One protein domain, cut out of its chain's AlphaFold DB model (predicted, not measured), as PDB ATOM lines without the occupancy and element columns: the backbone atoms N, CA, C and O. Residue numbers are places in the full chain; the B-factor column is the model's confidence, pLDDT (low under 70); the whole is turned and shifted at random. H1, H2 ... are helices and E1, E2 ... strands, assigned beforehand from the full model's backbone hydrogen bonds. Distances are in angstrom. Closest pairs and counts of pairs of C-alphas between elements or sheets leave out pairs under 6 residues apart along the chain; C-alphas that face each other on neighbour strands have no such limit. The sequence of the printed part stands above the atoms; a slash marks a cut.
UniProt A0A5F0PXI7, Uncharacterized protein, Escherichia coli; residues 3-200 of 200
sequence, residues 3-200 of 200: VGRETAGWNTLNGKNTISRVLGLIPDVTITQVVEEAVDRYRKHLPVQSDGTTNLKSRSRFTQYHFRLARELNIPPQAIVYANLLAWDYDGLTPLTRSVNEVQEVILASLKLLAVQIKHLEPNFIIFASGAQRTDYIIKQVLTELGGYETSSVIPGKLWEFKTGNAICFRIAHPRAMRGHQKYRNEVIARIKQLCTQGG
ATOM      1  N   VAL A   3      76.742  17.131  42.161       94.50
ATOM      2  CA  VAL A   3      76.065  17.430  43.428       94.50
ATOM      3  C   VAL A   3      74.713  18.095  43.153       94.50
ATOM      4  O   VAL A   3      74.646  19.177  42.567       94.50
ATOM      5  N   GLY A   4      73.621  17.443  43.550       91.12
ATOM      6  CA  GLY A   4      72.259  17.981  43.496       91.12
ATOM      7  C   GLY A   4      71.928  18.889  44.676       91.12
ATOM      8  O   GLY A   4      72.684  18.982  45.636       91.12
ATOM      9  N   ARG A   5      70.780  19.575  44.617       86.75
ATOM     10  CA  ARG A   5      70.316  20.418  45.735       86.75
ATOM     11  C   ARG A   5      69.817  19.571  46.905       86.75
ATOM     12  O   ARG A   5      70.327  19.700  48.006       86.75
ATOM     13  N   GLU A   6      68.813  18.743  46.652       79.88
ATOM     14  CA  GLU A   6      68.120  17.928  47.649       79.88
ATOM     15  C   GLU A   6      67.476  16.722  46.953       79.88
ATOM     16  O   GLU A   6      67.165  16.771  45.758       79.88
ATOM     17  N   THR A   7      67.266  15.628  47.681       64.88
ATOM     18  CA  THR A   7      66.415  14.517  47.234       64.88
ATOM     19  C   THR A   7      65.496  14.135  48.380       64.88
ATOM     20  O   THR A   7      65.967  13.687  49.421       64.88
ATOM     21  N   ALA A   8      64.192  14.325  48.186       60.66
ATOM     22  CA  ALA A   8      63.195  13.938  49.172       60.66
ATOM     23  C   ALA A   8      63.261  12.421  49.454       60.66
ATOM     24  O   ALA A   8      63.412  11.621  48.526       60.66
ATOM     25  N   GLY A   9      63.176  12.026  50.722       58.28
ATOM     26  CA  GLY A   9      63.191  10.654  51.219       58.28
ATOM     27  C   GLY A   9      64.560   9.971  51.167       58.28
ATOM     28  O   GLY A   9      64.634   8.745  51.313       58.28
ATOM     29  N   TRP A  10      65.642  10.724  50.924       63.00
ATOM     30  CA  TRP A  10      66.967  10.152  50.677       63.00
ATOM     31  C   TRP A  10      67.535   9.398  51.878       63.00
ATOM     32  O   TRP A  10      67.901   8.240  51.733       63.00
ATOM     33  N   ASN A  11      67.581   9.998  53.063       62.66
ATOM     34  CA  ASN A  11      68.130   9.341  54.257       62.66
ATOM     35  C   ASN A  11      67.093   9.117  55.368       62.66
ATOM     36  O   ASN A  11      67.394   8.511  56.389       62.66
ATOM     37  N   THR A  12      65.853   9.539  55.140       60.44
ATOM     38  CA  THR A  12      64.802   9.617  56.162       60.44
ATOM     39  C   THR A  12      63.945   8.346  56.223       60.44
ATOM     40  O   THR A  12      63.522   7.936  57.295       60.44
ATOM     41  N   LEU A  13      63.736   7.657  55.092       61.84
ATOM     42  CA  LEU A  13      62.742   6.571  54.969       61.84
ATOM     43  C   LEU A  13      63.306   5.137  55.020       61.84
ATOM     44  O   LEU A  13      62.598   4.193  54.683       61.84
ATOM     45  N   ASN A  14      64.578   4.938  55.382       64.75
ATOM     46  CA  ASN A  14      65.206   3.603  55.371       64.75
ATOM     47  C   ASN A  14      65.564   3.044  56.758       64.75
ATOM     48  O   ASN A  14      66.111   1.946  56.828       64.75
ATOM     49  N   GLY A  15      65.328   3.804  57.836       64.56
ATOM     50  CA  GLY A  15      65.674   3.435  59.217       64.56
ATOM     51  C   GLY A  15      67.177   3.304  59.509       64.56
ATOM     52  O   GLY A  15      67.558   3.068  60.650       64.56
ATOM     53  N   LYS A  16      68.038   3.459  58.496       63.66
ATOM     54  CA  LYS A  16      69.480   3.207  58.569       63.66
ATOM     55  C   LYS A  16      70.333   4.456  58.452       63.66
ATOM     56  O   LYS A  16      71.493   4.356  58.770       63.66
ATOM     57  N   ASN A  17      69.818   5.613  58.041       61.75
ATOM     58  CA  ASN A  17      70.648   6.802  57.804       61.75
ATOM     59  C   ASN A  17      70.155   8.013  58.596       61.75
ATOM     60  O   ASN A  17      69.905   9.080  58.042       61.75
ATOM     61  N   THR A  18      70.015   7.865  59.911       68.94
ATOM     62  CA  THR A  18      69.716   9.002  60.786       68.94
ATOM     63  C   THR A  18      70.883   9.991  60.807       68.94
ATOM     64  O   THR A  18      72.045   9.605  60.652       68.94
ATOM     65  N   ILE A  19      70.586  11.273  61.043       68.62
ATOM     66  CA  ILE A  19      71.608  12.314  61.260       68.62
ATOM     67  C   ILE A  19      72.612  11.860  62.335       68.62
ATOM     68  O   ILE A  19      73.820  12.031  62.173       68.62
ATOM     69  N   SER A  20      72.133  11.167  63.372       70.31
ATOM     70  CA  SER A  20      72.948  10.600  64.447       70.31
ATOM     71  C   SER A  20      74.095   9.711  63.954       70.31
ATOM     72  O   SER A  20      75.190   9.796  64.500       70.31
ATOM     73  N   ARG A  21      73.905   8.905  62.900       76.62
ATOM     74  CA  ARG A  21      74.978   8.043  62.358       76.62
ATOM     75  C   ARG A  21      76.113   8.844  61.734       76.62
ATOM     76  O   ARG A  21      77.275   8.528  61.939       76.62
ATOM     77  N   VAL A  22      75.791   9.923  61.026       70.19
ATOM     78  CA  VAL A  22      76.785  10.802  60.369       70.19
ATOM     79  C   VAL A  22      77.521  11.654  61.391       70.19
ATOM     80  O   VAL A  22      78.710  11.965  61.262       70.19
ATOM     81  N   LEU A  23      76.813  12.015  62.456       74.56
ATOM     82  CA  LEU A  23      77.415  12.661  63.606       74.56
ATOM     83  C   LEU A  23      78.304  11.703  64.418       74.56
ATOM     84  O   LEU A  23      79.089  12.193  65.220       74.56
ATOM     85  N   GLY A  24      78.277  10.391  64.144       71.94
ATOM     86  CA  GLY A  24      79.057   9.386  64.873       71.94
ATOM     87  C   GLY A  24      78.496   9.097  66.266       71.94
ATOM     88  O   GLY A  24      79.236   8.713  67.161       71.94
ATOM     89  N   LEU A  25      77.197   9.331  66.464       74.81
ATOM     90  CA  LEU A  25      76.510   9.184  67.751       74.81
ATOM     91  C   LEU A  25      75.948   7.770  67.975       74.81
ATOM     92  O   LEU A  25      75.398   7.506  69.039       74.81
ATOM     93  N   ILE A  26      76.041   6.877  66.981       76.31
ATOM     94  CA  ILE A  26      75.636   5.471  67.116       76.31
ATOM     95  C   ILE A  26      76.897   4.609  67.278       76.31
ATOM     96  O   ILE A  26      77.760   4.674  66.398       76.31
ATOM     97  N   PRO A  27      77.006   3.803  68.352       74.06
ATOM     98  CA  PRO A  27      78.093   2.841  68.520       74.06
ATOM     99  C   PRO A  27      78.212   1.900  67.313       74.06
ATOM    100  O   PRO A  27      77.208   1.552  66.693       74.06
ATOM    101  N   ASP A  28      79.439   1.506  66.974       80.94
ATOM    102  CA  ASP A  28      79.756   0.522  65.924       80.94
ATOM    103  C   ASP A  28      79.381   0.912  64.479       80.94
ATOM    104  O   ASP A  28      79.554   0.117  63.554       80.94
ATOM    105  N   VAL A  29      78.928   2.150  64.247       78.38
ATOM    106  CA  VAL A  29      78.708   2.703  62.903       78.38
ATOM    107  C   VAL A  29      79.826   3.675  62.555       78.38
ATOM    108  O   VAL A  29      79.932   4.767  63.117       78.38
ATOM    109  N   THR A  30      80.645   3.309  61.571       81.88
ATOM    110  CA  THR A  30      81.704   4.189  61.064       81.88
ATOM    111  C   THR A  30      81.165   5.170  60.023       81.88
ATOM    112  O   THR A  30      80.250   4.866  59.255       81.88
ATOM    113  N   ILE A  31      81.779   6.353  59.934       77.06
ATOM    114  CA  ILE A  31      81.439   7.346  58.902       77.06
ATOM    115  C   ILE A  31      81.700   6.778  57.494       77.06
ATOM    116  O   ILE A  31      80.931   7.053  56.575       77.06
ATOM    117  N   THR A  32      82.735   5.951  57.323       79.75
ATOM    118  CA  THR A  32      83.047   5.292  56.045       79.75
ATOM    119  C   THR A  32      81.909   4.389  55.579       79.75
ATOM    120  O   THR A  32      81.472   4.516  54.438       79.75
ATOM    121  N   GLN A  33      81.349   3.561  56.468       81.19
ATOM    122  CA  GLN A  33      80.181   2.732  56.140       81.19
ATOM    123  C   GLN A  33      78.989   3.587  55.692       81.19
ATOM    124  O   GLN A  33      78.339   3.273  54.702       81.19
ATOM    125  N   VAL A  34      78.731   4.712  56.369       78.25
ATOM    126  CA  VAL A  34      77.659   5.644  55.976       78.25
ATOM    127  C   VAL A  34      77.905   6.232  54.579       78.25
ATOM    128  O   VAL A  34      76.963   6.420  53.805       78.25
ATOM    129  N   VAL A  35      79.164   6.522  54.236       77.81
ATOM    130  CA  VAL A  35      79.552   7.016  52.907       77.81
ATOM    131  C   VAL A  35      79.320   5.955  51.833       77.81
ATOM    132  O   VAL A  35      78.702   6.267  50.815       77.81
ATOM    133  N   GLU A  36      79.760   4.718  52.061       81.19
ATOM    134  CA  GLU A  36      79.555   3.594  51.138       81.19
ATOM    135  C   GLU A  36      78.063   3.316  50.916       81.19
ATOM    136  O   GLU A  36      77.604   3.271  49.773       81.19
ATOM    137  N   GLU A  37      77.276   3.254  51.996       78.50
ATOM    138  CA  GLU A  37      75.818   3.085  51.943       78.50
ATOM    139  C   GLU A  37      75.139   4.202  51.130       78.50
ATOM    140  O   GLU A  37      74.207   3.946  50.354       78.50
ATOM    141  N   ALA A  38      75.602   5.451  51.278       76.19
ATOM    142  CA  ALA A  38      75.101   6.575  50.495       76.19
ATOM    143  C   ALA A  38      75.456   6.424  49.005       76.19
ATOM    144  O   ALA A  38      74.572   6.569  48.155       76.19
ATOM    145  N   VAL A  39      76.711   6.094  48.678       74.75
ATOM    146  CA  VAL A  39      77.182   5.887  47.295       74.75
ATOM    147  C   VAL A  39      76.421   4.749  46.610       74.75
ATOM    148  O   VAL A  39      75.932   4.923  45.489       74.75
ATOM    149  N   ASP A  40      76.243   3.610  47.276       77.00
ATOM    150  CA  ASP A  40      75.523   2.461  46.717       77.00
ATOM    151  C   ASP A  40      74.054   2.765  46.440       77.00
ATOM    152  O   ASP A  40      73.483   2.316  45.441       77.00
ATOM    153  N   ARG A  41      73.423   3.592  47.273       73.62
ATOM    154  CA  ARG A  41      72.062   4.054  47.001       73.62
ATOM    155  C   ARG A  41      71.998   4.912  45.740       73.62
ATOM    156  O   ARG A  41      71.056   4.762  44.962       73.62
ATOM    157  N   TYR A  42      72.991   5.768  45.498       68.50
ATOM    158  CA  TYR A  42      73.045   6.566  44.270       68.50
ATOM    159  C   TYR A  42      73.165   5.687  43.027       68.50
ATOM    160  O   TYR A  42      72.492   5.960  42.028       68.50
ATOM    161  N   ARG A  43      73.913   4.580  43.113       71.38
ATOM    162  CA  ARG A  43      74.004   3.596  42.023       71.38
ATOM    163  C   ARG A  43      72.645   2.987  41.667       71.38
ATOM    164  O   ARG A  43      72.380   2.785  40.487       71.38
ATOM    165  N   LYS A  44      71.732   2.791  42.631       72.38
ATOM    166  CA  LYS A  44      70.367   2.279  42.360       72.38
ATOM    167  C   LYS A  44      69.538   3.193  41.449       72.38
ATOM    168  O   LYS A  44      68.603   2.729  40.805       72.38
ATOM    169  N   HIS A  45      69.877   4.481  41.370       67.38
ATOM    170  CA  HIS A  45      69.223   5.438  40.471       67.38
ATOM    171  C   HIS A  45      69.829   5.475  39.059       67.38
ATOM    172  O   HIS A  45      69.379   6.263  38.221       67.38
ATOM    173  N   LEU A  46      70.811   4.611  38.783       69.00
ATOM    174  CA  LEU A  46      71.392   4.361  37.468       69.00
ATOM    175  C   LEU A  46      70.945   2.968  36.994       69.00
ATOM    176  O   LEU A  46      71.721   2.018  37.084       69.00
ATOM    177  N   PRO A  47      69.682   2.805  36.548       64.00
ATOM    178  CA  PRO A  47      69.155   1.496  36.184       64.00
ATOM    179  C   PRO A  47      69.993   0.867  35.070       64.00
ATOM    180  O   PRO A  47      70.216   1.477  34.023       64.00
ATOM    181  N   VAL A  48      70.434  -0.365  35.302       61.53
ATOM    182  CA  VAL A  48      71.065  -1.228  34.303       61.53
ATOM    183  C   VAL A  48      69.983  -2.182  33.793       61.53
ATOM    184  O   VAL A  48      69.220  -2.736  34.582       61.53
ATOM    185  N   GLN A  49      69.847  -2.294  32.476       60.97
ATOM    186  CA  GLN A  49      68.978  -3.257  31.810       60.97
ATOM    187  C   GLN A  49      69.523  -4.676  32.013       60.97
ATOM    188  O   GLN A  49      70.683  -4.874  32.368       60.97
ATOM    189  N   SER A  50      68.682  -5.679  31.771       54.00
ATOM    190  CA  SER A  50      69.034  -7.096  31.924       54.00
ATOM    191  C   SER A  50      70.193  -7.554  31.029       54.00
ATOM    192  O   SER A  50      70.821  -8.561  31.328       54.00
ATOM    193  N   ASP A  51      70.490  -6.818  29.956       61.97
ATOM    194  CA  ASP A  51      71.612  -7.051  29.036       61.97
ATOM    195  C   ASP A  51      72.915  -6.335  29.457       61.97
ATOM    196  O   ASP A  51      73.893  -6.328  28.714       61.97
ATOM    197  N   GLY A  52      72.933  -5.704  30.637       59.66
ATOM    198  CA  GLY A  52      74.080  -4.946  31.140       59.66
ATOM    199  C   GLY A  52      74.168  -3.505  30.624       59.66
ATOM    200  O   GLY A  52      75.053  -2.760  31.050       59.66
ATOM    201  N   THR A  53      73.252  -3.061  29.754       62.62
ATOM    202  CA  THR A  53      73.255  -1.687  29.230       62.62
ATOM    203  C   THR A  53      72.564  -0.714  30.186       62.62
ATOM    204  O   THR A  53      71.543  -1.013  30.790       62.62
ATOM    205  N   THR A  54      73.072   0.507  30.348       65.50
ATOM    206  CA  THR A  54      72.409   1.505  31.208       65.50
ATOM    207  C   THR A  54      71.124   2.038  30.566       65.50
ATOM    208  O   THR A  54      71.158   2.548  29.446       65.50
ATOM    209  N   ASN A  55      69.999   2.010  31.286       68.56
ATOM    210  CA  ASN A  55      68.766   2.675  30.870       68.56
ATOM    211  C   ASN A  55      68.897   4.193  31.090       68.56
ATOM    212  O   ASN A  55      68.736   4.713  32.193       68.56
ATOM    213  N   LEU A  56      69.180   4.916  30.004       69.00
ATOM    214  CA  LEU A  56      69.416   6.364  30.020       69.00
ATOM    215  C   LEU A  56      68.123   7.207  29.999       69.00
ATOM    216  O   LEU A  56      68.179   8.431  29.843       69.00
ATOM    217  N   LYS A  57      66.938   6.592  30.131       72.62
ATOM    218  CA  LYS A  57      65.658   7.317  30.141       72.62
ATOM    219  C   LYS A  57      65.262   7.674  31.572       72.62
ATOM    220  O   LYS A  57      65.043   6.812  32.412       72.62
ATOM    221  N   SER A  58      65.103   8.968  31.849       81.06
ATOM    222  CA  SER A  58      64.586   9.459  33.132       81.06
ATOM    223  C   SER A  58      63.693  10.679  32.944       81.06
ATOM    224  O   SER A  58      63.959  11.527  32.091       81.06
ATOM    225  N   ARG A  59      62.648  10.807  33.772       83.00
ATOM    226  CA  ARG A  59      61.824  12.028  33.863       83.00
ATOM    227  C   ARG A  59      62.512  13.136  34.674       83.00
ATOM    228  O   ARG A  59      62.172  14.310  34.530       83.00
ATOM    229  N   SER A  60      63.494  12.790  35.510       85.38
ATOM    230  CA  SER A  60      64.241  13.760  36.312       85.38
ATOM    231  C   SER A  60      65.215  14.543  35.436       85.38
ATOM    232  O   SER A  60      66.135  13.978  34.850       85.38
ATOM    233  N   ARG A  61      65.065  15.873  35.392       88.38
ATOM    234  CA  ARG A  61      66.011  16.755  34.686       88.38
ATOM    235  C   ARG A  61      67.436  16.644  35.224       88.38
ATOM    236  O   ARG A  61      68.381  16.827  34.464       88.38
ATOM    237  N   PHE A  62      67.590  16.351  36.513       88.88
ATOM    238  CA  PHE A  62      68.901  16.145  37.117       88.88
ATOM    239  C   PHE A  62      69.555  14.869  36.572       88.88
ATOM    240  O   PHE A  62      70.663  14.925  36.049       88.88
ATOM    241  N   THR A  63      68.823  13.753  36.565       87.94
ATOM    242  CA  THR A  63      69.296  12.478  36.003       87.94
ATOM    243  C   THR A  63      69.538  12.568  34.492       87.94
ATOM    244  O   THR A  63      70.520  12.036  33.987       87.94
ATOM    245  N   GLN A  64      68.707  13.309  33.751       89.38
ATOM    246  CA  GLN A  64      68.966  13.598  32.335       89.38
ATOM    247  C   GLN A  64      70.294  14.344  32.140       89.38
ATOM    248  O   GLN A  64      71.036  14.042  31.210       89.38
ATOM    249  N   TYR A  65      70.608  15.310  33.011       92.31
ATOM    250  CA  TYR A  65      71.881  16.024  32.943       92.31
ATOM    251  C   TYR A  65      73.068  15.126  33.311       92.31
ATOM    252  O   TYR A  65      74.090  15.197  32.638       92.31
ATOM    253  N   HIS A  66      72.909  14.236  34.292       91.31
ATOM    254  CA  HIS A  66      73.892  13.203  34.622       91.31
ATOM    255  C   HIS A  66      74.226  12.312  33.413       91.31
ATOM    256  O   HIS A  66      75.386  12.194  33.027       91.31
ATOM    257  N   PHE A  67      73.214  11.733  32.757       89.94
ATOM    258  CA  PHE A  67      73.436  10.905  31.564       89.94
ATOM    259  C   PHE A  67      74.019  11.695  30.399       89.94
ATOM    260  O   PHE A  67      74.848  11.182  29.651       89.94
ATOM    261  N   ARG A  68      73.620  12.960  30.260       92.56
ATOM    262  CA  ARG A  68      74.226  13.848  29.276       92.56
ATOM    263  C   ARG A  68      75.709  14.074  29.567       92.56
ATOM    264  O   ARG A  68      76.489  13.980  28.635       92.56
ATOM    265  N   LEU A  69      76.098  14.348  30.813       93.69
ATOM    266  CA  LEU A  69      77.508  14.485  31.194       93.69
ATOM    267  C   LEU A  69      78.300  13.236  30.804       93.69
ATOM    268  O   LEU A  69      79.294  13.362  30.101       93.69
ATOM    269  N   ALA A  70      77.814  12.055  31.185       91.38
ATOM    270  CA  ALA A  70      78.462  10.783  30.873       91.38
ATOM    271  C   ALA A  70      78.673  10.600  29.362       91.38
ATOM    272  O   ALA A  70      79.792  10.386  28.905       91.38
ATOM    273  N   ARG A  71      77.606  10.790  28.575       92.00
ATOM    274  CA  ARG A  71      77.649  10.671  27.114       92.00
ATOM    275  C   ARG A  71      78.593  11.683  26.475       92.00
ATOM    276  O   ARG A  71      79.387  11.322  25.619       92.00
ATOM    277  N   GLU A  72      78.483  12.954  26.848       94.62
ATOM    278  CA  GLU A  72      79.285  14.009  26.227       94.62
ATOM    279  C   GLU A  72      80.765  13.866  26.585       94.62
ATOM    280  O   GLU A  72      81.604  14.149  25.738       94.62
ATOM    281  N   LEU A  73      81.086  13.427  27.803       92.81
ATOM    282  CA  LEU A  73      82.456  13.181  28.260       92.81
ATOM    283  C   LEU A  73      82.993  11.798  27.855       92.81
ATOM    284  O   LEU A  73      84.146  11.507  28.142       92.81
ATOM    285  N   ASN A  74      82.184  10.971  27.184       91.44
ATOM    286  CA  ASN A  74      82.523   9.606  26.782       91.44
ATOM    287  C   ASN A  74      83.006   8.723  27.954       91.44
ATOM    288  O   ASN A  74      83.989   7.995  27.839       91.44
ATOM    289  N   ILE A  75      82.309   8.799  29.092       88.75
ATOM    290  CA  ILE A  75      82.574   7.986  30.288       88.75
ATOM    291  C   ILE A  75      81.325   7.191  30.680       88.75
ATOM    292  O   ILE A  75      80.202   7.637  30.412       88.75
ATOM    293  N   PRO A  76      81.470   6.034  31.349       85.75
ATOM    294  CA  PRO A  76      80.318   5.324  31.886       85.75
ATOM    295  C   PRO A  76      79.596   6.201  32.926       85.75
ATOM    296  O   PRO A  76      80.260   6.857  33.735       85.75
ATOM    297  N   PRO A  77      78.248   6.212  32.974       84.94
ATOM    298  CA  PRO A  77      77.498   6.961  33.984       84.94
ATOM    299  C   PRO A  77      77.946   6.672  35.426       84.94
ATOM    300  O   PRO A  77      77.910   7.562  36.264       84.94
ATOM    301  N   GLN A  78      78.412   5.452  35.702       83.44
ATOM    302  CA  GLN A  78      78.909   5.008  37.005       83.44
ATOM    303  C   GLN A  78      80.208   5.708  37.438       83.44
ATOM    304  O   GLN A  78      80.485   5.759  38.633       83.44
ATOM    305  N   ALA A  79      80.984   6.272  36.504       86.06
ATOM    306  CA  ALA A  79      82.167   7.075  36.827       86.06
ATOM    307  C   ALA A  79      81.802   8.454  37.408       86.06
ATOM    308  O   ALA A  79      82.647   9.143  37.980       86.06
ATOM    309  N   ILE A  80      80.541   8.880  37.286       90.06
ATOM    310  CA  ILE A  80      80.061  10.128  37.871       90.06
ATOM    311  C   ILE A  80      79.444   9.820  39.233       90.06
ATOM    312  O   ILE A  80      78.298   9.396  39.345       90.06
ATOM    313  N   VAL A  81      80.194  10.107  40.295       89.44
ATOM    314  CA  VAL A  81      79.644  10.071  41.655       89.44
ATOM    315  C   VAL A  81      78.516  11.096  41.770       89.44
ATOM    316  O   VAL A  81      78.741  12.285  41.529       89.44
ATOM    317  N   TYR A  82      77.327  10.649  42.167       87.44
ATOM    318  CA  TYR A  82      76.207  11.513  42.525       87.44
ATOM    319  C   TYR A  82      76.217  11.748  44.047       87.44
ATOM    320  O   TYR A  82      76.356  10.803  44.813       87.44
ATOM    321  N   ALA A  83      76.099  13.007  44.473       89.62
ATOM    322  CA  ALA A  83      75.874  13.418  45.858       89.62
ATOM    323  C   ALA A  83      74.796  14.520  45.937       89.62
ATOM    324  O   ALA A  83      74.365  15.058  44.914       89.62
ATOM    325  N   ASN A  84      74.360  14.898  47.138       88.88
ATOM    326  CA  ASN A  84      73.452  16.029  47.357       88.88
ATOM    327  C   ASN A  84      74.050  17.013  48.364       88.88
ATOM    328  O   ASN A  84      74.716  16.608  49.309       88.88
ATOM    329  N   LEU A  85      73.760  18.300  48.174       90.75
ATOM    330  CA  LEU A  85      74.136  19.361  49.104       90.75
ATOM    331  C   LEU A  85      73.345  19.266  50.417       90.75
ATOM    332  O   LEU A  85      73.886  19.534  51.481       90.75
ATOM    333  N   LEU A  86      72.072  18.867  50.326       88.31
ATOM    334  CA  LEU A  86      71.191  18.559  51.449       88.31
ATOM    335  C   LEU A  86      70.776  17.089  51.337       88.31
ATOM    336  O   LEU A  86      69.971  16.722  50.475       88.31
ATOM    337  N   ALA A  87      71.394  16.235  52.152       82.44
ATOM    338  CA  ALA A  87      71.208  14.784  52.096       82.44
ATOM    339  C   ALA A  87      70.029  14.293  52.955       82.44
ATOM    340  O   ALA A  87      69.574  13.162  52.774       82.44
ATOM    341  N   TRP A  88      69.516  15.142  53.846       80.19
ATOM    342  CA  TRP A  88      68.303  14.902  54.626       80.19
ATOM    343  C   TRP A  88      67.198  15.874  54.241       80.19
ATOM    344  O   TRP A  88      67.446  16.983  53.764       80.19
ATOM    345  N   ASP A  89      65.973  15.428  54.469       75.75
ATOM    346  CA  ASP A  89      64.760  16.211  54.326       75.75
ATOM    347  C   ASP A  89      63.927  16.119  55.613       75.75
ATOM    348  O   ASP A  89      64.282  15.380  56.532       75.75
ATOM    349  N   TYR A  90      62.839  16.882  55.675       69.25
ATOM    350  CA  TYR A  90      61.841  16.756  56.736       69.25
ATOM    351  C   TYR A  90      60.561  16.198  56.122       69.25
ATOM    352  O   TYR A  90      59.847  16.929  55.439       69.25
ATOM    353  N   ASP A  91      60.295  14.908  56.320       68.25
ATOM    354  CA  ASP A  91      59.078  14.224  55.854       68.25
ATOM    355  C   ASP A  91      58.768  14.425  54.360       68.25
ATOM    356  O   ASP A  91      57.636  14.700  53.960       68.25
ATOM    357  N   GLY A  92      59.781  14.318  53.497       67.75
ATOM    358  CA  GLY A  92      59.597  14.538  52.058       67.75
ATOM    359  C   GLY A  92      59.669  16.006  51.624       67.75
ATOM    360  O   GLY A  92      59.584  16.289  50.424       67.75
ATOM    361  N   LEU A  93      59.813  16.947  52.564       72.94
ATOM    362  CA  LEU A  93      59.835  18.390  52.313       72.94
ATOM    363  C   LEU A  93      61.239  18.977  52.445       72.94
ATOM    364  O   LEU A  93      62.084  18.505  53.205       72.94
ATOM    365  N   THR A  94      61.477  20.068  51.714       77.62
ATOM    366  CA  THR A  94      62.751  20.789  51.774       77.62
ATOM    367  C   THR A  94      63.050  21.230  53.212       77.62
ATOM    368  O   THR A  94      62.197  21.849  53.853       77.62
ATOM    369  N   PRO A  95      64.264  20.982  53.734       79.19
ATOM    370  CA  PRO A  95      64.628  21.468  55.060       79.19
ATOM    371  C   PRO A  95      64.701  22.997  55.091       79.19
ATOM    372  O   PRO A  95      64.547  23.594  56.143       79.19
ATOM    373  N   LEU A  96      64.852  23.661  53.940       81.56
ATOM    374  CA  LEU A  96      65.054  25.110  53.826       81.56
ATOM    375  C   LEU A  96      63.842  25.974  54.227       81.56
ATOM    376  O   LEU A  96      63.927  27.200  54.146       81.56
ATOM    377  N   THR A  97      62.712  25.365  54.588       81.25
ATOM    378  CA  THR A  97      61.507  26.050  55.094       81.25
ATOM    379  C   THR A  97      61.287  25.846  56.594       81.25
ATOM    380  O   THR A  97      60.287  26.329  57.119       81.25
ATOM    381  N   ARG A  98      62.170  25.107  57.276       83.62
ATOM    382  CA  ARG A  98      62.076  24.838  58.717       83.62
ATOM    383  C   ARG A  98      62.624  25.993  59.556       83.62
ATOM    384  O   ARG A  98      63.108  26.993  59.022       83.62
ATOM    385  N   SER A  99      62.514  25.859  60.879       85.44
ATOM    386  CA  SER A  99      63.100  26.823  61.814       85.44
ATOM    387  C   SER A  99      64.623  26.893  61.652       85.44
ATOM    388  O   SER A  99      65.256  25.930  61.223       85.44
ATOM    389  N   VAL A 100      65.226  28.035  61.996       85.38
ATOM    390  CA  VAL A 100      66.662  28.289  61.764       85.38
ATOM    391  C   VAL A 100      67.547  27.184  62.350       85.38
ATOM    392  O   VAL A 100      68.458  26.720  61.670       85.38
ATOM    393  N   ASN A 101      67.242  26.716  63.563       85.00
ATOM    394  CA  ASN A 101      68.015  25.670  64.238       85.00
ATOM    395  C   ASN A 101      67.917  24.325  63.500       85.00
ATOM    396  O   ASN A 101      68.935  23.721  63.176       85.00
ATOM    397  N   GLU A 102      66.702  23.908  63.142       82.25
ATOM    398  CA  GLU A 102      66.439  22.666  62.402       82.25
ATOM    399  C   GLU A 102      67.092  22.652  61.012       82.25
ATOM    400  O   GLU A 102      67.619  21.624  60.573       82.25
ATOM    401  N   VAL A 103      67.061  23.788  60.300       86.50
ATOM    402  CA  VAL A 103      67.747  23.925  59.005       86.50
ATOM    403  C   VAL A 103      69.249  23.785  59.196       86.50
ATOM    404  O   VAL A 103      69.905  23.096  58.414       86.50
ATOM    405  N   GLN A 104      69.793  24.444  60.219       87.19
ATOM    406  CA  GLN A 104      71.226  24.468  60.460       87.19
ATOM    407  C   GLN A 104      71.764  23.076  60.805       87.19
ATOM    408  O   GLN A 104      72.804  22.696  60.274       87.19
ATOM    409  N   GLU A 105      71.049  22.284  61.605       84.88
ATOM    410  CA  GLU A 105      71.430  20.894  61.900       84.88
ATOM    411  C   GLU A 105      71.490  20.029  60.638       84.88
ATOM    412  O   GLU A 105      72.477  19.322  60.409       84.88
ATOM    413  N   VAL A 106      70.475  20.127  59.769       84.31
ATOM    414  CA  VAL A 106      70.457  19.387  58.499       84.31
ATOM    415  C   VAL A 106      71.580  19.835  57.574       84.31
ATOM    416  O   VAL A 106      72.204  18.988  56.927       84.31
ATOM    417  N   ILE A 107      71.855  21.140  57.506       88.69
ATOM    418  CA  ILE A 107      72.982  21.666  56.737       88.69
ATOM    419  C   ILE A 107      74.282  21.074  57.277       88.69
ATOM    420  O   ILE A 107      74.983  20.420  56.517       88.69
ATOM    421  N   LEU A 108      74.573  21.221  58.570       88.62
ATOM    422  CA  LEU A 108      75.827  20.748  59.167       88.62
ATOM    423  C   LEU A 108      76.032  19.242  58.962       88.62
ATOM    424  O   LEU A 108      77.109  18.816  58.546       88.62
ATOM    425  N   ALA A 109      74.992  18.430  59.169       85.50
ATOM    426  CA  ALA A 109      75.062  16.994  58.915       85.50
ATOM    427  C   ALA A 109      75.301  16.672  57.427       85.50
ATOM    428  O   ALA A 109      76.119  15.809  57.098       85.50
ATOM    429  N   SER A 110      74.623  17.386  56.520       88.00
ATOM    430  CA  SER A 110      74.796  17.224  55.070       88.00
ATOM    431  C   SER A 110      76.189  17.630  54.604       88.00
ATOM    432  O   SER A 110      76.787  16.915  53.799       88.00
ATOM    433  N   LEU A 111      76.731  18.731  55.129       90.56
ATOM    434  CA  LEU A 111      78.071  19.196  54.786       90.56
ATOM    435  C   LEU A 111      79.144  18.257  55.321       90.56
ATOM    436  O   LEU A 111      80.041  17.909  54.561       90.56
ATOM    437  N   LYS A 112      78.996  17.742  56.548       88.75
ATOM    438  CA  LYS A 112      79.909  16.729  57.092       88.75
ATOM    439  C   LYS A 112      79.955  15.484  56.203       88.75
ATOM    440  O   LYS A 112      81.042  15.020  55.866       88.75
ATOM    441  N   LEU A 113      78.797  14.967  55.776       88.19
ATOM    442  CA  LEU A 113      78.744  13.831  54.849       88.19
ATOM    443  C   LEU A 113      79.418  14.168  53.511       88.19
ATOM    444  O   LEU A 113      80.269  13.411  53.047       88.19
ATOM    445  N   LEU A 114      79.064  15.303  52.902       92.31
ATOM    446  CA  LEU A 114      79.594  15.709  51.602       92.31
ATOM    447  C   LEU A 114      81.109  15.954  51.643       92.31
ATOM    448  O   LEU A 114      81.820  15.539  50.731       92.31
ATOM    449  N   ALA A 115      81.618  16.584  52.701       92.69
ATOM    450  CA  ALA A 115      83.044  16.814  52.895       92.69
ATOM    451  C   ALA A 115      83.810  15.490  52.976       92.69
ATOM    452  O   ALA A 115      84.845  15.343  52.328       92.69
ATOM    453  N   VAL A 116      83.289  14.505  53.716       90.50
ATOM    454  CA  VAL A 116      83.907  13.172  53.782       90.50
ATOM    455  C   VAL A 116      83.835  12.471  52.428       90.50
ATOM    456  O   VAL A 116      84.834  11.902  52.001       90.50
ATOM    457  N   GLN A 117      82.712  12.559  51.707       90.56
ATOM    458  CA  GLN A 117      82.599  12.011  50.350       90.56
ATOM    459  C   GLN A 117      83.637  12.616  49.398       90.56
ATOM    460  O   GLN A 117      84.262  11.884  48.638       90.56
ATOM    461  N   ILE A 118      83.839  13.935  49.438       93.94
ATOM    462  CA  ILE A 118      84.828  14.621  48.597       93.94
ATOM    463  C   ILE A 118      86.251  14.197  48.974       93.94
ATOM    464  O   ILE A 118      87.032  13.888  48.080       93.94
ATOM    465  N   LYS A 119      86.574  14.136  50.272       92.38
ATOM    466  CA  LYS A 119      87.898  13.703  50.753       92.38
ATOM    467  C   LYS A 119      88.194  12.241  50.418       92.38
ATOM    468  O   LYS A 119      89.318  11.921  50.073       92.38
ATOM    469  N   HIS A 120      87.202  11.362  50.526       90.38
ATOM    470  CA  HIS A 120      87.380   9.930  50.290       90.38
ATOM    471  C   HIS A 120      87.460   9.577  48.799       90.38
ATOM    472  O   HIS A 120      88.204   8.681  48.421       90.38
ATOM    473  N   LEU A 121      86.677  10.257  47.955       90.06
ATOM    474  CA  LEU A 121      86.556   9.929  46.530       90.06
ATOM    475  C   LEU A 121      87.464  10.771  45.626       90.06
ATOM    476  O   LEU A 121      87.506  10.506  44.428       90.06
ATOM    477  N   GLU A 122      88.100  11.813  46.172       93.56
ATOM    478  CA  GLU A 122      89.051  12.713  45.501       93.56
ATOM    479  C   GLU A 122      88.680  13.070  44.044       93.56
ATOM    480  O   GLU A 122      89.454  12.851  43.109       93.56
ATOM    481  N   PRO A 123      87.473  13.609  43.789       94.88
ATOM    482  CA  PRO A 123      87.019  13.839  42.422       94.88
ATOM    483  C   PRO A 123      87.832  14.946  41.732       94.88
ATOM    484  O   PRO A 123      87.929  16.054  42.250       94.88
ATOM    485  N   ASN A 124      88.288  14.717  40.492       95.75
ATOM    486  CA  ASN A 124      88.964  15.763  39.701       95.75
ATOM    487  C   ASN A 124      88.043  16.957  39.389       95.75
ATOM    488  O   ASN A 124      88.489  18.098  39.296       95.75
ATOM    489  N   PHE A 125      86.743  16.687  39.227       97.50
ATOM    490  CA  PHE A 125      85.730  17.694  38.931       97.50
ATOM    491  C   PHE A 125      84.518  17.565  39.852       97.50
ATOM    492  O   PHE A 125      83.993  16.459  40.037       97.50
ATOM    493  N   ILE A 126      84.001  18.690  40.357       97.94
ATOM    494  CA  ILE A 126      82.766  18.741  41.159       97.94
ATOM    495  C   ILE A 126      81.781  19.733  40.539       97.94
ATOM    496  O   ILE A 126      82.059  20.922  40.424       97.94
ATOM    497  N   ILE A 127      80.591  19.271  40.159       98.00
ATOM    498  CA  ILE A 127      79.539  20.139  39.613       98.00
ATOM    499  C   ILE A 127      78.419  20.284  40.645       98.00
ATOM    500  O   ILE A 127      77.598  19.385  40.801       98.00
ATOM    501  N   PHE A 128      78.339  21.434  41.307       97.19
ATOM    502  CA  PHE A 128      77.219  21.836  42.156       97.19
ATOM    503  C   PHE A 128      76.052  22.323  41.292       97.19
ATOM    504  O   PHE A 128      75.931  23.500  40.941       97.19
ATOM    505  N   ALA A 129      75.160  21.404  40.930       95.50
ATOM    506  CA  ALA A 129      73.969  21.684  40.141       95.50
ATOM    507  C   ALA A 129      72.759  21.978  41.045       95.50
ATOM    508  O   ALA A 129      71.692  21.376  40.906       95.50
ATOM    509  N   SER A 130      72.929  22.911  41.983       91.12
ATOM    510  CA  SER A 130      71.973  23.213  43.055       91.12
ATOM    511  C   SER A 130      71.162  24.497  42.846       91.12
ATOM    512  O   SER A 130      70.115  24.665  43.474       91.12
ATOM    513  N   GLY A 131      71.586  25.390  41.944       89.38
ATOM    514  CA  GLY A 131      71.137  26.788  41.981       89.38
ATOM    515  C   GLY A 131      72.132  27.678  42.719       89.38
ATOM    516  O   GLY A 131      73.052  27.172  43.340       89.38
ATOM    517  N   ALA A 132      71.951  28.995  42.604       85.19
ATOM    518  CA  ALA A 132      72.706  29.977  43.389       85.19
ATOM    519  C   ALA A 132      71.909  30.439  44.617       85.19
ATOM    520  O   ALA A 132      72.411  30.526  45.738       85.19
ATOM    521  N   GLN A 133      70.616  30.701  44.406       84.88
ATOM    522  CA  GLN A 133      69.724  31.187  45.450       84.88
ATOM    523  C   GLN A 133      69.628  30.157  46.586       84.88
ATOM    524  O   GLN A 133      69.332  28.986  46.339       84.88
ATOM    525  N   ARG A 134      69.884  30.607  47.822       83.88
ATOM    526  CA  ARG A 134      69.864  29.803  49.065       83.88
ATOM    527  C   ARG A 134      70.848  28.627  49.125       83.88
ATOM    528  O   ARG A 134      70.727  27.800  50.014       83.88
ATOM    529  N   THR A 135      71.793  28.519  48.195       89.56
ATOM    530  CA  THR A 135      72.715  27.367  48.139       89.56
ATOM    531  C   THR A 135      74.174  27.782  48.020       89.56
ATOM    532  O   THR A 135      75.022  27.079  48.555       89.56
ATOM    533  N   ASP A 136      74.483  28.957  47.452       93.50
ATOM    534  CA  ASP A 136      75.867  29.457  47.391       93.50
ATOM    535  C   ASP A 136      76.509  29.580  48.785       93.50
ATOM    536  O   ASP A 136      77.683  29.261  48.936       93.50
ATOM    537  N   TYR A 137      75.763  29.986  49.821       92.06
ATOM    538  CA  TYR A 137      76.313  30.064  51.183       92.06
ATOM    539  C   TYR A 137      76.637  28.677  51.764       92.06
ATOM    540  O   TYR A 137      77.657  28.523  52.424       92.06
ATOM    541  N   ILE A 138      75.813  27.666  51.467       93.31
ATOM    542  CA  ILE A 138      76.012  26.278  51.910       93.31
ATOM    543  C   ILE A 138      77.235  25.682  51.206       93.31
ATOM    544  O   ILE A 138      78.081  25.060  51.840       93.31
ATOM    545  N   ILE A 139      77.372  25.933  49.897       95.38
ATOM    546  CA  ILE A 139      78.562  25.547  49.128       95.38
ATOM    547  C   ILE A 139      79.806  26.186  49.752       95.38
ATOM    548  O   ILE A 139      80.779  25.495  50.022       95.38
ATOM    549  N   LYS A 140      79.779  27.488  50.047       95.25
ATOM    550  CA  LYS A 140      80.919  28.157  50.689       95.25
ATOM    551  C   LYS A 140      81.265  27.554  52.052       95.25
ATOM    552  O   LYS A 140      82.445  27.402  52.328       95.25
ATOM    553  N   GLN A 141      80.275  27.172  52.862       94.50
ATOM    554  CA  GLN A 141      80.516  26.513  54.151       94.50
ATOM    555  C   GLN A 141      81.285  25.194  53.991       94.50
ATOM    556  O   GLN A 141      82.325  25.037  54.625       94.50
ATOM    557  N   VAL A 142      80.849  24.290  53.100       94.12
ATOM    558  CA  VAL A 142      81.582  23.024  52.885       94.12
ATOM    559  C   VAL A 142      82.969  23.259  52.297       94.12
ATOM    560  O   VAL A 142      83.914  22.569  52.657       94.12
ATOM    561  N   LEU A 143      83.135  24.265  51.436       94.06
ATOM    562  CA  LEU A 143      84.451  24.597  50.893       94.06
ATOM    563  C   LEU A 143      85.396  25.124  51.974       94.06
ATOM    564  O   LEU A 143      86.565  24.759  51.966       94.06
ATOM    565  N   THR A 144      84.910  25.920  52.929       92.75
ATOM    566  CA  THR A 144      85.706  26.333  54.095       92.75
ATOM    567  C   THR A 144      86.175  25.120  54.905       92.75
ATOM    568  O   THR A 144      87.348  25.053  55.264       92.75
ATOM    569  N   GLU A 145      85.312  24.120  55.126       87.88
ATOM    570  CA  GLU A 145      85.688  22.859  55.796       87.88
ATOM    571  C   GLU A 145      86.708  22.017  55.003       87.88
ATOM    572  O   GLU A 145      87.430  21.192  55.571       87.88
ATOM    573  N   LEU A 146      86.779  22.223  53.684       91.19
ATOM    574  CA  LEU A 146      87.742  21.595  52.777       91.19
ATOM    575  C   LEU A 146      89.051  22.394  52.625       91.19
ATOM    576  O   LEU A 146      89.889  22.026  51.806       91.19
ATOM    577  N   GLY A 147      89.255  23.453  53.417       92.50
ATOM    578  CA  GLY A 147      90.464  24.287  53.368       92.50
ATOM    579  C   GLY A 147      90.340  25.531  52.483       92.50
ATOM    580  O   GLY A 147      91.336  26.194  52.210       92.50
ATOM    581  N   GLY A 148      89.125  25.870  52.053       95.62
ATOM    582  CA  GLY A 148      88.815  27.058  51.263       95.62
ATOM    583  C   GLY A 148      88.640  26.784  49.769       95.62
ATOM    584  O   GLY A 148      88.598  25.644  49.294       95.62
ATOM    585  N   TYR A 149      88.482  27.870  49.014       96.94
ATOM    586  CA  TYR A 149      88.347  27.831  47.563       96.94
ATOM    587  C   TYR A 149      88.937  29.080  46.910       96.94
ATOM    588  O   TYR A 149      88.937  30.162  47.495       96.94
ATOM    589  N   GLU A 150      89.346  28.945  45.652       97.31
ATOM    590  CA  GLU A 150      89.798  30.056  44.816       97.31
ATOM    591  C   GLU A 150      88.846  30.227  43.633       97.31
ATOM    592  O   GLU A 150      88.602  29.286  42.881       97.31
ATOM    593  N   THR A 151      88.271  31.416  43.462       97.56
ATOM    594  CA  THR A 151      87.344  31.674  42.350       97.56
ATOM    595  C   THR A 151      88.104  31.931  41.060       97.56
ATOM    596  O   THR A 151      88.890  32.867  40.991       97.56
ATOM    597  N   SER A 152      87.805  31.153  40.020       96.56
ATOM    598  CA  SER A 152      88.397  31.322  38.689       96.56
ATOM    599  C   SER A 152      87.539  32.219  37.798       96.56
ATOM    600  O   SER A 152      88.059  33.083  37.101       96.56
ATOM    601  N   SER A 153      86.212  32.049  37.816       96.94
ATOM    602  CA  SER A 153      85.299  32.915  37.058       96.94
ATOM    603  C   SER A 153      83.880  32.922  37.631       96.94
ATOM    604  O   SER A 153      83.409  31.927  38.185       96.94
ATOM    605  N   VAL A 154      83.159  34.042  37.493       96.50
ATOM    606  CA  VAL A 154      81.765  34.168  37.955       96.50
ATOM    607  C   VAL A 154      80.903  34.852  36.905       96.50
ATOM    608  O   VAL A 154      81.156  35.982  36.506       96.50
ATOM    609  N   ILE A 155      79.811  34.189  36.540       95.19
ATOM    610  CA  ILE A 155      78.660  34.783  35.865       95.19
ATOM    611  C   ILE A 155      77.502  34.773  36.878       95.19
ATOM    612  O   ILE A 155      76.946  33.700  37.164       95.19
ATOM    613  N   PRO A 156      77.134  35.933  37.457       91.56
ATOM    614  CA  PRO A 156      76.211  36.021  38.587       91.56
ATOM    615  C   PRO A 156      74.921  35.215  38.405       91.56
ATOM    616  O   PRO A 156      74.226  35.322  37.397       91.56
ATOM    617  N   GLY A 157      74.615  34.348  39.377       88.88
ATOM    618  CA  GLY A 157      73.423  33.489  39.377       88.88
ATOM    619  C   GLY A 157      73.365  32.413  38.279       88.88
ATOM    620  O   GLY A 157      72.371  31.688  38.187       88.88
ATOM    621  N   LYS A 158      74.392  32.301  37.428       93.56
ATOM    622  CA  LYS A 158      74.392  31.424  36.250       93.56
ATOM    623  C   LYS A 158      75.467  30.346  36.297       93.56
ATOM    624  O   LYS A 158      75.119  29.166  36.241       93.56
ATOM    625  N   LEU A 159      76.724  30.757  36.426       96.38
ATOM    626  CA  LEU A 159      77.898  29.889  36.469       96.38
ATOM    627  C   LEU A 159      78.899  30.482  37.456       96.38
ATOM    628  O   LEU A 159      79.096  31.691  37.486       96.38
ATOM    629  N   TRP A 160      79.496  29.652  38.288       97.88
ATOM    630  CA  TRP A 160      80.618  30.038  39.129       97.88
ATOM    631  C   TRP A 160      81.625  28.901  39.084       97.88
ATOM    632  O   TRP A 160      81.286  27.776  39.429       97.88
ATOM    633  N   GLU A 161      82.817  29.184  38.588       98.06
ATOM    634  CA  GLU A 161      83.936  28.255  38.531       98.06
ATOM    635  C   GLU A 161      84.953  28.624  39.603       98.06
ATOM    636  O   GLU A 161      85.270  29.803  39.803       98.06
ATOM    637  N   PHE A 162      85.454  27.612  40.292       97.75
ATOM    638  CA  PHE A 162      86.408  27.766  41.377       97.75
ATOM    639  C   PHE A 162      87.203  26.476  41.572       97.75
ATOM    640  O   PHE A 162      86.832  25.427  41.052       97.75
ATOM    641  N   LYS A 163      88.286  26.542  42.338       96.94
ATOM    642  CA  LYS A 163      89.097  25.386  42.729       96.94
ATOM    643  C   LYS A 163      89.007  25.157  44.231       96.94
ATOM    644  O   LYS A 163      88.887  26.118  44.987       96.94
ATOM    645  N   THR A 164      89.058  23.899  44.655       94.88
ATOM    646  CA  THR A 164      89.190  23.506  46.067       94.88
ATOM    647  C   THR A 164      90.054  22.252  46.145       94.88
ATOM    648  O   THR A 164      89.772  21.258  45.470       94.88
ATOM    649  N   GLY A 165      91.163  22.318  46.886       90.75
ATOM    650  CA  GLY A 165      92.221  21.310  46.788       90.75
ATOM    651  C   GLY A 165      92.625  21.065  45.328       90.75
ATOM    652  O   GLY A 165      92.882  22.008  44.581       90.75
ATOM    653  N   ASN A 166      92.600  19.798  44.909       90.81
ATOM    654  CA  ASN A 166      92.921  19.380  43.539       90.81
ATOM    655  C   ASN A 166      91.707  19.364  42.590       90.81
ATOM    656  O   ASN A 166      91.853  19.050  41.409       90.81
ATOM    657  N   ALA A 167      90.507  19.673  43.087       96.00
ATOM    658  CA  ALA A 167      89.278  19.595  42.310       96.00
ATOM    659  C   ALA A 167      88.949  20.928  41.624       96.00
ATOM    660  O   ALA A 167      88.974  21.996  42.246       96.00
ATOM    661  N   ILE A 168      88.554  20.853  40.351       97.69
ATOM    662  CA  ILE A 168      87.957  21.976  39.622       97.69
ATOM    663  C   ILE A 168      86.438  21.901  39.770       97.69
ATOM    664  O   ILE A 168      85.793  20.898  39.451       97.69
ATOM    665  N   CYS A 169      85.849  22.981  40.260       98.06
ATOM    666  CA  CYS A 169      84.466  23.023  40.688       98.06
ATOM    667  C   CYS A 169      83.635  24.000  39.862       98.06
ATOM    668  O   CYS A 169      84.084  25.083  39.492       98.06
ATOM    669  N   PHE A 170      82.371  23.642  39.645       98.19
ATOM    670  CA  PHE A 170      81.399  24.471  38.942       98.19
ATOM    671  C   PHE A 170      80.085  24.527  39.717       98.19
ATOM    672  O   PHE A 170      79.459  23.494  39.937       98.19
ATOM    673  N   ARG A 171      79.590  25.719  40.050       97.19
ATOM    674  CA  ARG A 171      78.203  25.934  40.472       97.19
ATOM    675  C   ARG A 171      77.366  26.423  39.305       97.19
ATOM    676  O   ARG A 171      77.597  27.502  38.756       97.19
ATOM    677  N   ILE A 172      76.304  25.684  39.004       96.81
ATOM    678  CA  ILE A 172      75.308  26.033  37.987       96.81
ATOM    679  C   ILE A 172      73.894  26.005  38.563       96.81
ATOM    680  O   ILE A 172      73.628  25.487  39.648       96.81
ATOM    681  N   ALA A 173      72.944  26.546  37.804       94.56
ATOM    682  CA  ALA A 173      71.541  26.368  38.139       94.56
ATOM    683  C   ALA A 173      71.129  24.892  38.102       94.56
ATOM    684  O   ALA A 173      71.572  24.137  37.233       94.56
ATOM    685  N   HIS A 174      70.214  24.515  39.001       92.25
ATOM    686  CA  HIS A 174      69.651  23.172  39.015       92.25
ATOM    687  C   HIS A 174      69.099  22.801  37.625       92.25
ATOM    688  O   HIS A 174      68.458  23.648  36.996       92.25
ATOM    689  N   PRO A 175      69.266  21.561  37.121       90.50
ATOM    690  CA  PRO A 175      68.866  21.202  35.756       90.50
ATOM    691  C   PRO A 175      67.371  21.384  35.446       90.50
ATOM    692  O   PRO A 175      66.996  21.490  34.281       90.50
ATOM    693  N   ARG A 176      66.514  21.479  36.475       87.31
ATOM    694  CA  ARG A 176      65.095  21.878  36.334       87.31
ATOM    695  C   ARG A 176      64.915  23.327  35.855       87.31
ATOM    696  O   ARG A 176      63.894  23.635  35.250       87.31
ATOM    697  N   ALA A 177      65.881  24.214  36.092       87.06
ATOM    698  CA  ALA A 177      65.856  25.581  35.593       87.06
ATOM    699  C   ALA A 177      66.166  25.596  34.085       87.06
ATOM    700  O   ALA A 177      67.292  25.322  33.647       87.06
ATOM    701  N   MET A 178      65.143  25.900  33.282       76.62
ATOM    702  CA  MET A 178      65.226  25.862  31.817       76.62
ATOM    703  C   MET A 178      65.544  27.225  31.192       76.62
ATOM    704  O   MET A 178      66.304  27.279  30.228       76.62
ATOM    705  N   ARG A 179      65.025  28.327  31.751       80.62
ATOM    706  CA  ARG A 179      65.120  29.675  31.158       80.62
ATOM    707  C   ARG A 179      66.560  30.211  31.169       80.62
ATOM    708  O   ARG A 179      67.055  30.654  32.200       80.62
ATOM    709  N   GLY A 180      67.250  30.142  30.030       82.12
ATOM    710  CA  GLY A 180      68.591  30.718  29.836       82.12
ATOM    711  C   GLY A 180      69.740  30.010  30.567       82.12
ATOM    712  O   GLY A 180      70.858  30.518  30.573       82.12
ATOM    713  N   HIS A 181      69.494  28.848  31.185       89.50
ATOM    714  CA  HIS A 181      70.507  28.102  31.950       89.50
ATOM    715  C   HIS A 181      71.144  26.935  31.182       89.50
ATOM    716  O   HIS A 181      72.167  26.400  31.602       89.50
ATOM    717  N   GLN A 182      70.558  26.543  30.046       89.38
ATOM    718  CA  GLN A 182      71.059  25.442  29.217       89.38
ATOM    719  C   GLN A 182      72.465  25.712  28.673       89.38
ATOM    720  O   GLN A 182      73.294  24.807  28.690       89.38
ATOM    721  N   LYS A 183      72.754  26.953  28.260       93.88
ATOM    722  CA  LYS A 183      74.070  27.321  27.724       93.88
ATOM    723  C   LYS A 183      75.201  27.087  28.730       93.88
ATOM    724  O   LYS A 183      76.204  26.493  28.370       93.88
ATOM    725  N   TYR A 184      74.983  27.405  30.007       95.56
ATOM    726  CA  TYR A 184      75.993  27.215  31.054       95.56
ATOM    727  C   TYR A 184      76.229  25.737  31.388       95.56
ATOM    728  O   TYR A 184      77.327  25.356  31.769       95.56
ATOM    729  N   ARG A 185      75.228  24.868  31.187       94.81
ATOM    730  CA  ARG A 185      75.425  23.410  31.266       94.81
ATOM    731  C   ARG A 185      76.336  22.895  30.154       94.81
ATOM    732  O   ARG A 185      77.126  21.993  30.407       94.81
ATOM    733  N   ASN A 186      76.201  23.444  28.944       94.88
ATOM    734  CA  ASN A 186      77.074  23.113  27.814       94.88
ATOM    735  C   ASN A 186      78.486  23.650  28.054       94.88
ATOM    736  O   ASN A 186      79.455  22.954  27.789       94.88
ATOM    737  N   GLU A 187      78.581  24.862  28.596       96.69
ATOM    738  CA  GLU A 187      79.845  25.520  28.912       96.69
ATOM    739  C   GLU A 187      80.668  24.722  29.928       96.69
ATOM    740  O   GLU A 187      81.842  24.481  29.684       96.69
ATOM    741  N   VAL A 188      80.048  24.213  31.001       97.19
ATOM    742  CA  VAL A 188      80.733  23.319  31.956       97.19
ATOM    743  C   VAL A 188      81.286  22.069  31.266       97.19
ATOM    744  O   VAL A 188      82.434  21.707  31.489       97.19
ATOM    745  N   ILE A 189      80.504  21.425  30.393       96.94
ATOM    746  CA  ILE A 189      80.960  20.239  29.647       96.94
ATOM    747  C   ILE A 189      82.149  20.588  28.747       96.94
ATOM    748  O   ILE A 189      83.125  19.845  28.713       96.94
ATOM    749  N   ALA A 190      82.078  21.713  28.032       96.62
ATOM    750  CA  ALA A 190      83.152  22.167  27.156       96.62
ATOM    751  C   ALA A 190      84.440  22.465  27.941       96.62
ATOM    752  O   ALA A 190      85.508  22.017  27.534       96.62
ATOM    753  N   ARG A 191      84.330  23.138  29.095       96.06
ATOM    754  CA  ARG A 191      85.472  23.421  29.978       96.06
ATOM    755  C   ARG A 191      86.112  22.143  30.510       96.06
ATOM    756  O   ARG A 191      87.326  22.011  30.434       96.06
ATOM    757  N   ILE A 192      85.314  21.180  30.980       96.31
ATOM    758  CA  ILE A 192      85.840  19.882  31.438       96.31
ATOM    759  C   ILE A 192      86.604  19.188  30.306       96.31
ATOM    760  O   ILE A 192      87.734  18.764  30.517       96.31
ATOM    761  N   LYS A 193      86.034  19.124  29.093       95.62
ATOM    762  CA  LYS A 193      86.722  18.539  27.928       95.62
ATOM    763  C   LYS A 193      88.056  19.223  27.648       95.62
ATOM    764  O   LYS A 193      89.058  18.536  27.491       95.62
ATOM    765  N   GLN A 194      88.064  20.555  27.621       94.69
ATOM    766  CA  GLN A 194      89.270  21.340  27.377       94.69
ATOM    767  C   GLN A 194      90.354  21.056  28.426       94.69
ATOM    768  O   GLN A 194      91.509  20.832  28.072       94.69
ATOM    769  N   LEU A 195      89.977  21.012  29.704       91.88
ATOM    770  CA  LEU A 195      90.900  20.740  30.807       91.88
ATOM    771  C   LEU A 195      91.459  19.314  30.745       91.88
ATOM    772  O   LEU A 195      92.650  19.125  30.967       91.88
ATOM    773  N   CYS A 196      90.642  18.327  30.366       88.50
ATOM    774  CA  CYS A 196      91.122  16.963  30.139       88.50
ATOM    775  C   CYS A 196      92.095  16.865  28.953       88.50
ATOM    776  O   CYS A 196      92.991  16.033  28.985       88.50
ATOM    777  N   THR A 197      91.942  17.695  27.914       83.94
ATOM    778  CA  THR A 197      92.856  17.695  26.753       83.94
ATOM    779  C   THR A 197      94.158  18.464  26.977       83.94
ATOM    780  O   THR A 197      95.131  18.201  26.286       83.94
ATOM    781  N   GLN A 198      94.186  19.425  27.903       68.75
ATOM    782  CA  GLN A 198      95.375  20.244  28.190       68.75
ATOM    783  C   GLN A 198      96.304  19.622  29.245       68.75
ATOM    784  O   GLN A 198      97.429  20.086  29.400       68.75
ATOM    785  N   GLY A 199      95.833  18.612  29.981       56.28
ATOM    786  CA  GLY A 199      96.592  17.903  31.015       56.28
ATOM    787  C   GLY A 199      96.987  16.471  30.646       56.28
ATOM    788  O   GLY A 199      97.221  15.683  31.559       56.28
ATOM    789  N   GLY A 200      96.987  16.129  29.352       41.50
ATOM    790  CA  GLY A 200      97.406  14.828  28.813       41.50
ATOM    791  C   GLY A 200      98.756  14.889  28.118       41.50
ATOM    792  O   GLY A 200      99.070  15.962  27.556       41.50
TER     793      GLY A 200
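Overview. This is residues 3 to 200 of the 200 residues of an uncharacterized protein of Escherichia coli (UniProt A0A5F0PXI7). A four-stranded sheet, E3 E6 E5 E4, has H6 lengthwise over one face and H5 on the opposite face; beyond H5 comes the long helix H4, and the short parallel pair E1 and E2 lies in the middle of the domain, with H4 and H2 packing on E2. H1 packs on H2 and H4, H3 is near H6, and a loop, residues 45 to 60, reaches up to 29 A from the mean of the C-alphas. The printed part has 198 residues with six named helices and six named strands, in the order E1 H1 H2 H3 E2 H4 E3 H5 E4 E5 E6 H6; the larger sheet is mixed, and the class is mixed, helices and strands. The whole is compact, with a radius of gyration of the C-alphas of 16.7 A and spans of 47, 44 and 34 A.

Arrangement. The larger sheet runs E3 (residues 125 to 128), E6 (167 to 172), E5 (159 to 164), E4 (150 to 155). E3 and E6 are parallel, with N 128 and O 170 2.7 A apart. E4, E5 and E6 form a meander, each strand the antiparallel neighbour of the one before, in two hairpins; N 171 and O 160 are 2.7 A apart, and N 161 and O 153 2.8 A. H6 (182 to 198) is over E6, along the strands at 6 degrees on the local plane, at a height over the sheet of 10.1 A; the closest C-alphas of H6 and E6 are those of Tyr 184 and Ile 172, 7.1 A. H5 (136 to 145) is on the opposite face, at 9.3 A. E3, H5 and E4 form a split strand-helix-strand unit, two strands running the same way with E6 and E5 between them, its crossover right-handed. The hub, H4 (100 to 121), touches H5 at a steep tilt of 55 degrees, the same way, closest at C-alphas 111 and 142, 5.5 A. H1 (19 to 22) touches H4, closest at C-alphas 19 and 109, 6.3 A. H2 (31 to 44) touches H1, and only just touches H4, with 3 pairs of C-alphas within 8 A. E1 (3 to 6) and E2 (82 to 86) are parallel, with N 4 and O 83 2.8 A apart. H3 (61 to 72) is close to H6 but not clearly touching, C-alphas 69 and 189 being 6.9 A apart; E1, H1 H2 H3 and E2 form a strand-helix-strand unit, parallel neighbour strands with helices between. Every O i to N i+4 pair is within hydrogen-bond range in H2 to H6; H1 is too short for one.

Along the chain. E1 begins at C-alpha 3, (76.065, 17.430, 43.428). H4 is 31.1 A from first to last C-alpha, H6 24.9 A, H2 20.5 A. H6 ends at C-alpha 198, (95.375, 20.244, 28.190).

Size, cuts and confidence. The two C-alphas farthest apart, those of Ser 99 and Gly 200, are 49.1 A apart. The printed part has no cut. The links E1 to H1, H2 to H3 and E2 to H4 are long. The mean pLDDT of the printed part is 84.3; it is under 70 in 32 residues, among them 7 to 19 and 45 to 56.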